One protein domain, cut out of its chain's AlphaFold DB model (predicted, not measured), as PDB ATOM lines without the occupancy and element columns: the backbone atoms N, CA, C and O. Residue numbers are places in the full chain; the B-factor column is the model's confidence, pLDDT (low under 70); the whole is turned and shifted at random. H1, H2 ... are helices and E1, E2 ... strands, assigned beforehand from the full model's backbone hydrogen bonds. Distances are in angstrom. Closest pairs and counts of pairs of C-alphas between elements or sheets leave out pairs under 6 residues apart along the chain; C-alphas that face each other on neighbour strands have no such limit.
ATOM      1  N   LEU A   4      -8.820  85.535 -37.782       89.56
ATOM      2  CA  LEU A   4      -7.995  84.991 -36.708       89.56
ATOM      3  C   LEU A   4      -7.112  83.861 -37.215       89.56
ATOM      4  O   LEU A   4      -5.950  83.776 -36.839       89.56
ATOM      5  N   GLY A   5      -7.657  83.018 -38.088       92.00
ATOM      6  CA  GLY A   5      -6.922  81.919 -38.689       92.00
ATOM      7  C   GLY A   5      -7.823  80.845 -39.256       92.00
ATOM      8  O   GLY A   5      -9.007  81.079 -39.523       92.00
ATOM      9  N   PHE A   6      -7.239  79.665 -39.430       92.38
ATOM     10  CA  PHE A   6      -7.873  78.539 -40.100       92.38
ATOM     11  C   PHE A   6      -7.683  77.249 -39.307       92.38
ATOM     12  O   PHE A   6      -6.568  76.905 -38.916       92.38
ATOM     13  N   TYR A   7      -8.770  76.513 -39.110       92.31
ATOM     14  CA  TYR A   7      -8.720  75.102 -38.749       92.31
ATOM     15  C   TYR A   7      -8.809  74.275 -40.025       92.31
ATOM     16  O   TYR A   7      -9.736  74.453 -40.817       92.31
ATOM     17  N   VAL A   8      -7.859  73.369 -40.225       93.62
ATOM     18  CA  VAL A   8      -7.853  72.456 -41.370       93.62
ATOM     19  C   VAL A   8      -8.188  71.068 -40.863       93.62
ATOM     20  O   VAL A   8      -7.473  70.523 -40.028       93.62
ATOM     21  N   TYR A   9      -9.285  70.508 -41.359       93.69
ATOM     22  CA  TYR A   9      -9.734  69.172 -41.004       93.69
ATOM     23  C   TYR A   9      -9.521  68.219 -42.172       93.69
ATOM     24  O   TYR A   9     -10.011  68.490 -43.269       93.69
ATOM     25  N   ARG A  10      -8.849  67.098 -41.921       95.06
ATOM     26  CA  ARG A  10      -8.810  65.941 -42.812       95.06
ATOM     27  C   ARG A  10     -10.075  65.120 -42.588       95.06
ATOM     28  O   ARG A  10     -10.455  64.860 -41.445       95.06
ATOM     29  N   VAL A  11     -10.707  64.697 -43.674       93.88
ATOM     30  CA  VAL A  11     -11.855  63.794 -43.649       93.88
ATOM     31  C   VAL A  11     -11.527  62.523 -44.421       93.88
ATOM     32  O   VAL A  11     -11.138  62.590 -45.588       93.88
ATOM     33  N   VAL A  12     -11.684  61.375 -43.759       88.94
ATOM     34  CA  VAL A  12     -11.485  60.035 -44.332       88.94
ATOM     35  C   VAL A  12     -12.698  59.180 -43.982       88.94
ATOM     36  O   VAL A  12     -12.925  58.860 -42.813       88.94
ATOM     37  N   GLY A  13     -13.504  58.829 -44.987       85.69
ATOM     38  CA  GLY A  13     -14.818  58.221 -44.750       85.69
ATOM     39  C   GLY A  13     -15.691  59.136 -43.883       85.69
ATOM     40  O   GLY A  13     -15.928  60.284 -44.258       85.69
ATOM     41  N   ASP A  14     -16.105  58.640 -42.712       84.25
ATOM     42  CA  ASP A  14     -16.911  59.380 -41.726       84.25
ATOM     43  C   ASP A  14     -16.070  60.063 -40.621       84.25
ATOM     44  O   ASP A  14     -16.620  60.772 -39.776       84.25
ATOM     45  N   SER A  15     -14.744  59.864 -40.593       88.31
ATOM     46  CA  SER A  15     -13.863  60.479 -39.587       88.31
ATOM     47  C   SER A  15     -13.449  61.888 -40.008       88.31
ATOM     48  O   SER A  15     -12.955  62.068 -41.119       88.31
ATOM     49  N   LYS A  16     -13.599  62.872 -39.111       89.69
ATOM     50  CA  LYS A  16     -13.121  64.256 -39.273       89.69
ATOM     51  C   LYS A  16     -12.085  64.564 -38.192       89.69
ATOM     52  O   LYS A  16     -12.424  64.646 -37.014       89.69
ATOM     53  N   GLU A  17     -10.842  64.788 -38.600       91.50
ATOM     54  CA  GLU A  17      -9.698  65.004 -37.709       91.50
ATOM     55  C   GLU A  17      -9.042  66.352 -38.001       91.50
ATOM     56  O   GLU A  17      -8.895  66.734 -39.159       91.50
ATOM     57  N   LEU A  18      -8.643  67.090 -36.965       88.88
ATOM     58  CA  LEU A  18      -7.867  68.317 -37.148       88.88
ATOM     59  C   LEU A  18      -6.434  67.951 -37.574       88.88
ATOM     60  O   LEU A  18      -5.813  67.091 -36.952       88.88
ATOM     61  N   VAL A  19      -5.933  68.579 -38.640       86.94
ATOM     62  CA  VAL A  19      -4.606  68.296 -39.217       86.94
ATOM     63  C   VAL A  19      -3.486  68.842 -38.334       86.94
ATOM     64  O   VAL A  19      -2.518  68.141 -38.066       86.94
ATOM     65  N   SER A  20      -3.623  70.081 -37.859       73.50
ATOM     66  CA  SER A  20      -2.678  70.714 -36.936       73.50
ATOM     67  C   SER A  20      -3.080  70.509 -35.478       73.50
ATOM     68  O   SER A  20      -4.253  70.362 -35.142       73.50
ATOM     69  N   SER A  21      -2.105  70.598 -34.575       67.62
ATOM     70  CA  SER A  21      -2.345  70.652 -33.127       67.62
ATOM     71  C   SER A  21      -3.045  71.949 -32.672       67.62
ATOM     72  O   SER A  21      -3.532  72.022 -31.543       67.62
ATOM     73  N   SER A  22      -3.118  72.966 -33.540       79.81
ATOM     74  CA  SER A  22      -3.659  74.301 -33.257       79.81
ATOM     75  C   SER A  22      -4.235  75.002 -34.497       79.81
ATOM     76  O   SER A  22      -4.255  74.461 -35.600       79.81
ATOM     77  N   LEU A  23      -4.748  76.220 -34.308       88.88
ATOM     78  CA  LEU A  23      -5.181  77.114 -35.382       88.88
ATOM     79  C   LEU A  23      -3.971  77.548 -36.230       88.88
ATOM     80  O   LEU A  23      -2.987  78.024 -35.671       88.88
ATOM     81  N   ILE A  24      -4.072  77.487 -37.562       89.69
ATOM     82  CA  ILE A  24      -3.095  78.143 -38.446       89.69
ATOM     83  C   ILE A  24      -3.280  79.659 -38.299       89.69
ATOM     84  O   ILE A  24      -4.376  80.141 -38.620       89.69
ATOM     85  N   PRO A  25      -2.265  80.419 -37.839       88.44
ATOM     86  CA  PRO A  25      -2.423  81.842 -37.571       88.44
ATOM     87  C   PRO A  25      -2.798  82.617 -38.835       88.44
ATOM     88  O   PRO A  25      -2.077  82.599 -39.832       88.44
ATOM     89  N   GLY A  26      -3.941  83.295 -38.789       88.19
ATOM     90  CA  GLY A  26      -4.399  84.185 -39.847       88.19
ATOM     91  C   GLY A  26      -3.790  85.576 -39.725       88.19
ATOM     92  O   GLY A  26      -3.023  85.878 -38.807       88.19
ATOM     93  N   ARG A  27      -4.197  86.464 -40.636       84.62
ATOM     94  CA  ARG A  27      -3.707  87.850 -40.708       84.62
ATOM     95  C   ARG A  27      -3.748  88.580 -39.364       84.62
ATOM     96  O   ARG A  27      -2.812  89.308 -39.058       84.62
ATOM     97  N   TYR A  28      -4.808  88.417 -38.570       85.88
ATOM     98  CA  TYR A  28      -4.961  89.180 -37.328       85.88
ATOM     99  C   TYR A  28      -3.902  88.817 -36.277       85.88
ATOM    100  O   TYR A  28      -3.359  89.706 -35.628       85.88
ATOM    101  N   LEU A  29      -3.548  87.535 -36.148       86.62
ATOM    102  CA  LEU A  29      -2.488  87.099 -35.227       86.62
ATOM    103  C   LEU A  29      -1.103  87.585 -35.668       86.62
ATOM    104  O   LEU A  29      -0.238  87.827 -34.826       86.62
ATOM    105  N   GLN A  30      -0.900  87.747 -36.975       81.50
ATOM    106  CA  GLN A  30       0.380  88.170 -37.533       81.50
ATOM    107  C   GLN A  30       0.541  89.699 -37.567       81.50
ATOM    108  O   GLN A  30       1.637  90.217 -37.372       81.50
ATOM    109  N   MET A  31      -0.535  90.435 -37.858       75.06
ATOM    110  CA  MET A  31      -0.465  91.846 -38.277       75.06
ATOM    111  C   MET A  31      -1.576  92.719 -37.672       75.06
ATOM    112  O   MET A  31      -1.764  93.861 -38.097       75.06
ATOM    113  N   ARG A  32      -2.343  92.191 -36.708       79.06
ATOM    114  CA  ARG A  32      -3.495  92.855 -36.077       79.06
ATOM    115  C   ARG A  32      -4.437  93.477 -37.118       79.06
ATOM    116  O   ARG A  32      -4.977  92.779 -37.980       79.06
ATOM    117  N   ASP A  33      -4.643  94.788 -37.048       69.00
ATOM    118  CA  ASP A  33      -5.625  95.510 -37.854       69.00
ATOM    119  C   ASP A  33      -5.136  95.851 -39.275       69.00
ATOM    120  O   ASP A  33      -5.959  96.208 -40.128       69.00
ATOM    121  N   ALA A  34      -3.840  95.677 -39.575       66.44
ATOM    122  CA  ALA A  34      -3.227  96.085 -40.843       66.44
ATOM    123  C   ALA A  34      -3.841  95.350 -42.046       66.44
ATOM    124  O   ALA A  34      -3.700  94.132 -42.186       66.44
ATOM    125  N   GLN A  35      -4.553  96.080 -42.915       61.62
ATOM    126  CA  GLN A  35      -5.304  95.530 -44.053       61.62
ATOM    127  C   GLN A  35      -4.366  95.081 -45.177       61.62
ATOM    128  O   GLN A  35      -4.102  95.812 -46.124       61.62
ATOM    129  N   ILE A  36      -3.876  93.849 -45.077       62.66
ATOM    130  CA  ILE A  36      -3.011  93.232 -46.079       62.66
ATOM    131  C   ILE A  36      -3.769  92.075 -46.739       62.66
ATOM    132  O   ILE A  36      -4.395  91.261 -46.058       62.66
ATOM    133  N   SER A  37      -3.750  92.013 -48.071       64.38
ATOM    134  CA  SER A  37      -4.400  90.963 -48.863       64.38
ATOM    135  C   SER A  37      -3.356  90.092 -49.584       64.38
ATOM    136  O   SER A  37      -2.171  90.425 -49.632       64.38
ATOM    137  N   GLY A  38      -3.778  88.941 -50.118       65.12
ATOM    138  CA  GLY A  38      -2.920  88.086 -50.951       65.12
ATOM    139  C   GLY A  38      -1.924  87.193 -50.198       65.12
ATOM    140  O   GLY A  38      -1.062  86.591 -50.839       65.12
ATOM    141  N   GLN A  39      -2.036  87.076 -48.869       70.75
ATOM    142  CA  GLN A  39      -1.238  86.118 -48.097       70.75
ATOM    143  C   GLN A  39      -1.549  84.673 -48.504       70.75
ATOM    144  O   GLN A  39      -2.693  84.317 -48.797       70.75
ATOM    145  N   LYS A  40      -0.509  83.838 -48.498       75.44
ATOM    146  CA  LYS A  40      -0.615  82.389 -48.671       75.44
ATOM    147  C   LYS A  40      -0.350  81.717 -47.331       75.44
ATOM    148  O   LYS A  40       0.516  82.160 -46.586       75.44
ATOM    149  N   TYR A  41      -1.076  80.638 -47.072       81.19
ATOM    150  CA  TYR A  41      -0.911  79.794 -45.895       81.19
ATOM    151  C   TYR A  41      -0.610  78.371 -46.364       81.19
ATOM    152  O   TYR A  41      -1.130  77.936 -47.395       81.19
ATOM    153  N   SER A  42       0.219  77.656 -45.614       82.31
ATOM    154  CA  SER A  42       0.566  76.260 -45.864       82.31
ATOM    155  C   SER A  42       0.498  75.466 -44.563       82.31
ATOM    156  O   SER A  42       0.698  76.000 -43.474       82.31
ATOM    157  N   ILE A  43       0.180  74.183 -44.695       86.94
ATOM    158  CA  ILE A  43       0.211  73.193 -43.623       86.94
ATOM    159  C   ILE A  43       0.603  71.854 -44.238       86.94
ATOM    160  O   ILE A  43       0.183  71.542 -45.355       86.94
ATOM    161  N   PHE A  44       1.413  71.085 -43.519       88.31
ATOM    162  CA  PHE A  44       1.738  69.718 -43.883       88.31
ATOM    163  C   PHE A  44       0.842  68.742 -43.114       88.31
ATOM    164  O   PHE A  44       0.656  68.885 -41.907       88.31
ATOM    165  N   ASP A  45       0.280  67.763 -43.823       90.25
ATOM    166  CA  ASP A  45      -0.481  66.666 -43.234       90.25
ATOM    167  C   ASP A  45       0.258  65.341 -43.458       90.25
ATOM    168  O   ASP A  45       0.211  64.774 -44.549       90.25
ATOM    169  N   GLU A  46       0.907  64.825 -42.414       88.31
ATOM    170  CA  GLU A  46       1.666  63.568 -42.471       88.31
ATOM    171  C   GLU A  46       0.782  62.317 -42.672       88.31
ATOM    172  O   GLU A  46       1.282  61.264 -43.070       88.31
ATOM    173  N   LYS A  47      -0.524  62.416 -42.379       89.06
ATOM    174  CA  LYS A  47      -1.496  61.307 -42.448       89.06
ATOM    175  C   LYS A  47      -2.434  61.418 -43.655       89.06
ATOM    176  O   LYS A  47      -3.302  60.564 -43.824       89.06
ATOM    177  N   GLY A  48      -2.299  62.472 -44.456       88.12
ATOM    178  CA  GLY A  48      -3.117  62.700 -45.640       88.12
ATOM    179  C   GLY A  48      -2.771  61.749 -46.788       88.12
ATOM    180  O   GLY A  48      -1.604  61.466 -47.051       88.12
ATOM    181  N   ASP A  49      -3.788  61.294 -47.519       87.12
ATOM    182  CA  ASP A  49      -3.639  60.476 -48.729       87.12
ATOM    183  C   ASP A  49      -4.588  60.943 -49.855       87.12
ATOM    184  O   ASP A  49      -5.323  61.917 -49.699       87.12
ATOM    185  N   LEU A  50      -4.591  60.259 -51.007       88.38
ATOM    186  CA  LEU A  50      -5.475  60.600 -52.137       88.38
ATOM    187  C   LEU A  50      -6.966  60.308 -51.885       88.38
ATOM    188  O   LEU A  50      -7.802  60.774 -52.656       88.38
ATOM    189  N   ASN A  51      -7.304  59.552 -50.836       88.31
ATOM    190  CA  ASN A  51      -8.687  59.267 -50.442       88.31
ATOM    191  C   ASN A  51      -9.224  60.301 -49.444       88.31
ATOM    192  O   ASN A  51     -10.429  60.362 -49.194       88.31
ATOM    193  N   SER A  52      -8.331  61.101 -48.869       92.81
ATOM    194  CA  SER A  52      -8.654  62.183 -47.958       92.81
ATOM    195  C   SER A  52      -9.253  63.365 -48.718       92.81
ATOM    196  O   SER A  52      -8.872  63.659 -49.850       92.81
ATOM    197  N   TYR A  53     -10.144  64.109 -48.073       94.25
ATOM    198  CA  TYR A  53     -10.481  65.471 -48.487       94.25
ATOM    199  C   TYR A  53     -10.419  66.410 -47.289       94.25
ATOM    200  O   TYR A  53     -10.463  65.976 -46.139       94.25
ATOM    201  N   TYR A  54     -10.300  67.704 -47.556       95.12
ATOM    202  CA  TYR A  54     -10.059  68.704 -46.528       95.12
ATOM    203  C   TYR A  54     -11.210  69.694 -46.433       95.12
ATOM    204  O   TYR A  54     -11.719  70.174 -47.447       95.12
ATOM    205  N   ILE A  55     -11.584  70.030 -45.202       94.81
ATOM    206  CA  ILE A  55     -12.488  71.137 -44.887       94.81
ATOM    207  C   ILE A  55     -11.681  72.180 -44.120       94.81
ATOM    208  O   ILE A  55     -11.074  71.872 -43.096       94.81
ATOM    209  N   ILE A  56     -11.688  73.414 -44.609       94.31
ATOM    210  CA  ILE A  56     -11.062  74.565 -43.966       94.31
ATOM    211  C   ILE A  56     -12.163  75.397 -43.319       94.31
ATOM    212  O   ILE A  56     -13.071  75.875 -43.998       94.31
ATOM    213  N   GLU A  57     -12.059  75.582 -42.009       93.44
ATOM    214  CA  GLU A  57     -12.920  76.459 -41.227       93.44
ATOM    215  C   GLU A  57     -12.136  77.715 -40.839       93.44
ATOM    216  O   GLU A  57     -11.203  77.656 -40.037       93.44
ATOM    217  N   SER A  58     -12.496  78.862 -41.409       92.50
ATOM    218  CA  SER A  58     -11.927  80.150 -41.017       92.50
ATOM    219  C   SER A  58     -12.605  80.666 -39.753       92.50
ATOM    220  O   SER A  58     -13.835  80.720 -39.711       92.50
ATOM    221  N   LEU A  59     -11.818  81.105 -38.774       90.81
ATOM    222  CA  LEU A  59     -12.288  81.782 -37.566       90.81
ATOM    223  C   LEU A  59     -12.051  83.292 -37.696       90.81
ATOM    224  O   LEU A  59     -10.946  83.720 -38.031       90.81
ATOM    225  N   ASN A  60     -13.069  84.101 -37.413       89.38
ATOM    226  CA  ASN A  60     -12.983  85.563 -37.390       89.38
ATOM    227  C   ASN A  60     -12.895  86.108 -35.956       89.38
ATOM    228  O   ASN A  60     -13.295  85.446 -35.001       89.38
ATOM    229  N   ILE A  61     -12.419  87.349 -35.807       87.50
ATOM    230  CA  ILE A  61     -12.285  88.032 -34.502       87.50
ATOM    231  C   ILE A  61     -13.611  88.280 -33.766       87.50
ATOM    232  O   ILE A  61     -13.598  88.645 -32.601       87.50
ATOM    233  N   ASN A  62     -14.750  88.105 -34.434       84.88
ATOM    234  CA  ASN A  62     -16.084  88.179 -33.836       84.88
ATOM    235  C   ASN A  62     -16.621  86.797 -33.418       84.88
ATOM    236  O   ASN A  62     -17.808  86.685 -33.117       84.88
ATOM    237  N   GLY A  63     -15.785  85.753 -33.466       80.44
ATOM    238  CA  GLY A  63     -16.141  84.372 -33.141       80.44
ATOM    239  C   GLY A  63     -16.867  83.616 -34.257       80.44
ATOM    240  O   GLY A  63     -17.130  82.423 -34.104       80.44
ATOM    241  N   GLU A  64     -17.189  84.263 -35.382       85.69
ATOM    242  CA  GLU A  64     -17.845  83.593 -36.505       85.69
ATOM    243  C   GLU A  64     -16.897  82.608 -37.190       85.69
ATOM    244  O   GLU A  64     -15.727  82.905 -37.450       85.69
ATOM    245  N   LYS A  65     -17.444  81.438 -37.519       89.19
ATOM    246  CA  LYS A  65     -16.767  80.381 -38.262       89.19
ATOM    247  C   LYS A  65     -17.405  80.232 -39.633       89.19
ATOM    248  O   LYS A  65     -18.629  80.206 -39.746       89.19
ATOM    249  N   GLN A  66     -16.585  80.102 -40.666       91.75
ATOM    250  CA  GLN A  66     -17.047  79.825 -42.026       91.75
ATOM    251  C   GLN A  66     -16.274  78.638 -42.581       91.75
ATOM    252  O   GLN A  66     -15.047  78.633 -42.554       91.75
ATOM    253  N   SER A  67     -16.992  77.625 -43.059       93.12
ATOM    254  CA  SER A  67     -16.392  76.458 -43.706       93.12
ATOM    255  C   SER A  67     -16.414  76.617 -45.219       93.12
ATOM    256  O   SER A  67     -17.368  77.155 -45.782       93.12
ATOM    257  N   ASN A  68     -15.375  76.124 -45.879       92.12
ATOM    258  CA  ASN A  68     -15.348  76.014 -47.329       92.12
ATOM    259  C   ASN A  68     -16.047  74.733 -47.828       92.12
ATOM    260  O   ASN A  68     -16.427  73.849 -47.057       92.12
ATOM    261  N   ASN A  69     -16.181  74.632 -49.151       92.94
ATOM    262  CA  ASN A  69     -16.483  73.360 -49.803       92.94
ATOM    263  C   ASN A  69     -15.276  72.407 -49.696       92.94
ATOM    264  O   ASN A  69     -14.139  72.892 -49.689       92.94
ATOM    265  N   PRO A  70     -15.500  71.077 -49.691       93.06
ATOM    266  CA  PRO A  70     -14.434  70.078 -49.686       93.06
ATOM    267  C   PRO A  70     -13.329  70.351 -50.714       93.06
ATOM    268  O   PRO A  70     -13.603  70.564 -51.899       93.06
ATOM    269  N   ILE A  71     -12.078  70.308 -50.259       93.38
ATOM    270  CA  ILE A  71     -10.880  70.407 -51.093       93.38
ATOM    271  C   ILE A  71     -10.284  69.013 -51.255       93.38
ATOM    272  O   ILE A  71      -9.944  68.359 -50.271       93.38
ATOM    273  N   PHE A  72     -10.108  68.584 -52.500       92.06
ATOM    274  CA  PHE A  72      -9.509  67.291 -52.816       92.06
ATOM    275  C   PHE A  72      -8.014  67.436 -53.125       92.06
ATOM    276  O   PHE A  72      -7.621  68.388 -53.814       92.06
ATOM    277  N   PRO A  73      -7.176  66.506 -52.639       90.62
ATOM    278  CA  PRO A  73      -5.749  66.503 -52.917       90.62
ATOM    279  C   PRO A  73      -5.488  66.282 -54.410       90.62
ATOM    280  O   PRO A  73      -6.221  65.579 -55.107       90.62
ATOM    281  N   LYS A  74      -4.404  66.882 -54.905       88.94
ATOM    282  CA  LYS A  74      -3.869  66.632 -56.248       88.94
ATOM    283  C   LYS A  74      -2.537  65.915 -56.115       88.94
ATOM    284  O   LYS A  74      -1.682  66.359 -55.355       88.94
ATOM    285  N   TYR A  75      -2.358  64.844 -56.878       88.94
ATOM    286  CA  TYR A  75      -1.080  64.146 -56.925       88.94
ATOM    287  C   TYR A  75       0.000  65.028 -57.565       88.94
ATOM    288  O   TYR A  75      -0.215  65.611 -58.630       88.94
ATOM    289  N   VAL A  76       1.170  65.076 -56.930       86.81
ATOM    290  CA  VAL A  76       2.393  65.684 -57.461       86.81
ATOM    291  C   VAL A  76       3.538  64.687 -57.299       86.81
ATOM    292  O   VAL A  76       3.638  64.027 -56.270       86.81
ATOM    293  N   GLY A  77       4.381  64.545 -58.324       87.00
ATOM    294  CA  GLY A  77       5.494  63.586 -58.299       87.00
ATOM    295  C   GLY A  77       6.688  64.028 -57.446       87.00
ATOM    296  O   GLY A  77       7.492  63.189 -57.057       87.00
ATOM    297  N   ASP A  78       6.793  65.325 -57.153       84.94
ATOM    298  CA  ASP A  78       7.824  65.910 -56.296       84.94
ATOM    299  C   ASP A  78       7.221  67.072 -55.499       84.94
ATOM    300  O   ASP A  78       6.841  68.102 -56.064       84.94
ATOM    301  N   LEU A  79       7.108  66.892 -54.181       84.56
ATOM    302  CA  LEU A  79       6.566  67.914 -53.288       84.56
ATOM    303  C   LEU A  79       7.515  69.113 -53.154       84.56
ATOM    304  O   LEU A  79       7.045  70.231 -52.961       84.56
ATOM    305  N   THR A  80       8.821  68.913 -53.345       83.88
ATOM    306  CA  THR A  80       9.840  69.969 -53.242       83.88
ATOM    307  C   THR A  80       9.578  71.083 -54.251       83.88
ATOM    308  O   THR A  80       9.682  72.260 -53.920       83.88
ATOM    309  N   ALA A  81       9.139  70.727 -55.462       74.31
ATOM    310  CA  ALA A  81       8.801  71.681 -56.514       74.31
ATOM    311  C   ALA A  81       7.602  72.592 -56.173       74.31
ATOM    312  O   ALA A  81       7.424  73.632 -56.806       74.31
ATOM    313  N   VAL A  82       6.768  72.206 -55.201       76.06
ATOM    314  CA  VAL A  82       5.549  72.938 -54.818       76.06
ATOM    315  C   VAL A  82       5.677  73.584 -53.438       76.06
ATOM    316  O   VAL A  82       5.245  74.721 -53.260       76.06
ATOM    317  N   ALA A  83       6.254  72.871 -52.472       76.56
ATOM    318  CA  ALA A  83       6.339  73.270 -51.069       76.56
ATOM    319  C   ALA A  83       7.746  73.720 -50.640       76.56
ATOM    320  O   ALA A  83       7.925  74.114 -49.494       76.56
ATOM    321  N   GLY A  84       8.753  73.620 -51.514       77.00
ATOM    322  CA  GLY A  84      10.152  73.926 -51.186       77.00
ATOM    323  C   GLY A  84      10.843  72.878 -50.306       77.00
ATOM    324  O   GLY A  84      12.049  72.949 -50.110       77.00
ATOM    325  N   SER A  85      10.105  71.882 -49.809       84.12
ATOM    326  CA  SER A  85      10.598  70.800 -48.955       84.12
ATOM    327  C   SER A  85      10.065  69.448 -49.419       84.12
ATOM    328  O   SER A  85       8.957  69.352 -49.954       84.12
ATOM    329  N   SER A  86      10.853  68.393 -49.204       88.19
ATOM    330  CA  SER A  86      10.427  67.027 -49.505       88.19
ATOM    331  C   SER A  86       9.409  66.533 -48.473       88.19
ATOM    332  O   SER A  86       9.407  66.963 -47.318       88.19
ATOM    333  N   SER A  87       8.550  65.592 -48.870       88.19
ATOM    334  CA  SER A  87       7.586  64.975 -47.949       88.19
ATOM    335  C   SER A  87       8.268  64.215 -46.812       88.19
ATOM    336  O   SER A  87       7.759  64.206 -45.697       88.19
ATOM    337  N   GLU A  88       9.419  63.597 -47.086       90.50
ATOM    338  CA  GLU A  88      10.203  62.876 -46.079       90.50
ATOM    339  C   GLU A  88      10.742  63.828 -45.009       90.50
ATOM    340  O   GLU A  88      10.613  63.555 -43.820       90.50
ATOM    341  N   PHE A  89      11.285  64.980 -45.421       89.62
ATOM    342  CA  PHE A  89      11.757  66.002 -44.489       89.62
ATOM    343  C   PHE A  89      10.621  66.505 -43.596       89.62
ATOM    344  O   PHE A  89      10.744  66.475 -42.375       89.62
ATOM    345  N   LEU A  90       9.494  66.905 -44.193       89.00
ATOM    346  CA  LEU A  90       8.360  67.441 -43.438       89.00
ATOM    347  C   LEU A  90       7.778  66.418 -42.457       89.00
ATOM    348  O   LEU A  90       7.397  66.794 -41.355       89.00
ATOM    349  N   LYS A  91       7.764  65.129 -42.817       90.50
ATOM    350  CA  LYS A  91       7.330  64.051 -41.920       90.50
ATOM    351  C   LYS A  91       8.272  63.860 -40.731       90.50
ATOM    352  O   LYS A  91       7.828  63.733 -39.597       90.50
ATOM    353  N   ILE A  92       9.581  63.859 -40.973       90.94
ATOM    354  CA  ILE A  92      10.567  63.751 -39.890       90.94
ATOM    355  C   ILE A  92      10.456  64.954 -38.942       90.94
ATOM    356  O   ILE A  92      10.566  64.803 -37.726       90.94
ATOM    357  N   GLU A  93      10.259  66.156 -39.483       90.31
ATOM    358  CA  GLU A  93      10.177  67.372 -38.677       90.31
ATOM    359  C   GLU A  93       8.836  67.527 -37.945       90.31
ATOM    360  O   GLU A  93       8.841  68.037 -36.822       90.31
ATOM    361  N   SER A  94       7.720  67.033 -38.497       88.69
ATOM    362  CA  SER A  94       6.435  66.995 -37.787       88.69
ATOM    363  C   SER A  94       6.494  66.074 -36.568       88.69
ATOM    364  O   SER A  94       6.026  66.450 -35.493       88.69
ATOM    365  N   GLU A  95       7.152  64.918 -36.689       88.94
ATOM    366  CA  GLU A  95       7.347  63.963 -35.589       88.94
ATOM    367  C   GLU A  95       8.245  64.515 -34.460       88.94
ATOM    368  O   GLU A  95       8.107  64.120 -33.299       88.94
ATOM    369  N   LYS A  96       9.163  65.438 -34.777       88.81
ATOM    370  CA  LYS A  96      10.076  66.065 -33.800       88.81
ATOM    371  C   LYS A  96       9.474  67.257 -33.056       88.81
ATOM    372  O   LYS A  96      10.063  67.685 -32.058       88.81
ATOM    373  N   ALA A  97       8.364  67.814 -33.535       89.50
ATOM    374  CA  ALA A  97       7.767  69.008 -32.955       89.50
ATOM    375  C   ALA A  97       7.372  68.777 -31.489       89.50
ATOM    376  O   ALA A  97       6.683  67.813 -31.151       89.50
TER     377      ALA A  97
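Overview. This is residues 4 to 97 of the 794 residues of the protein "Peptidase_C25 domain-containing protein" of Acidobacteria bacterium (UniProt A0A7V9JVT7). A curled, strongly twisted sheet of four strands forms one side of the domain, with the long E1 and E3 in its middle and the short E2 and E4 at its edges; the little helix H1 sits at one end of it. A long stretch with no named element, residues 32 to 52, runs from H1 back along the sheet, and residues 42 to 46 pass between the sheet and H3, which lies well off the sheet, as does H2. The printed part has 94 residues with three named helices and four named strands, in the order E1 E2 H1 E3 E4 H2 H3; the sheet's order is E2 E1 E3 E4, all antiparallel. The class is mixed, helices and strands, with under half of the residues in named elements. The whole is only just compact, close to loose, with a radius of gyration of the C-alphas of 14.5 A and spans of 39 by 32 by 25 A.

Arrangement. The inner strands E1, residues 4 to 12, and E3, residues 53 to 60, are antiparallel at 159 degrees, with N 7 and O 57 2.8 A apart, within hydrogen-bond range. E2, residues 15 to 18, forms a hairpin with E1, antiparallel at 150 degrees, with N 10 and O 17 at 2.8 A. E4, residues 65 to 67, forms a hairpin with E3, antiparallel at 156 degrees, with N 58 and O 66 at 2.8 A. Residues 5 to 6 of E1 also pair, antiparallel, with residues 24 to 25. H1, residues 27 to 31, only grazes the sheet with its residues 27 to 30; the closest C-alphas of E1 and H1 are those of Leu 4 and Tyr 28, 5.2 A apart. E2, H1 and E3 make a split strand-helix-strand unit, two strands that run the same way with E1 between them in the sheet, and its crossover is right-handed. H2, residues 80 to 83, and H3, residues 87 to 96, are not on the sheet. They are close but not clearly touching, with the closest C-alphas, of Thr 80 and Ser 87, 7.6 A apart. In H1 and H3 every O i to N i+4 pair is within hydrogen-bond range; H2 is too short for such a pair.

Along the chain. E1 is 26.3 A long, from C-alpha 4 at (-7.995, 84.991, -36.708), and E3 is 23.1 A long. E2 measures 10.2 A, E4 6.7 A, H1 5.7 A and H2 5.3 A. H3 is 14.4 A long and ends with C-alpha 96 at (10.076, 66.065, -33.800).

Size, cuts and confidence. The two C-alphas farthest apart, of Asn 62 and Gly 77, are 40.9 A apart. The printed part has no cut; the long links are H1 to E3 and E4 to H2. The mean pLDDT of the printed part is 86.0, with residue 21 and residues 33 to 38 under 70.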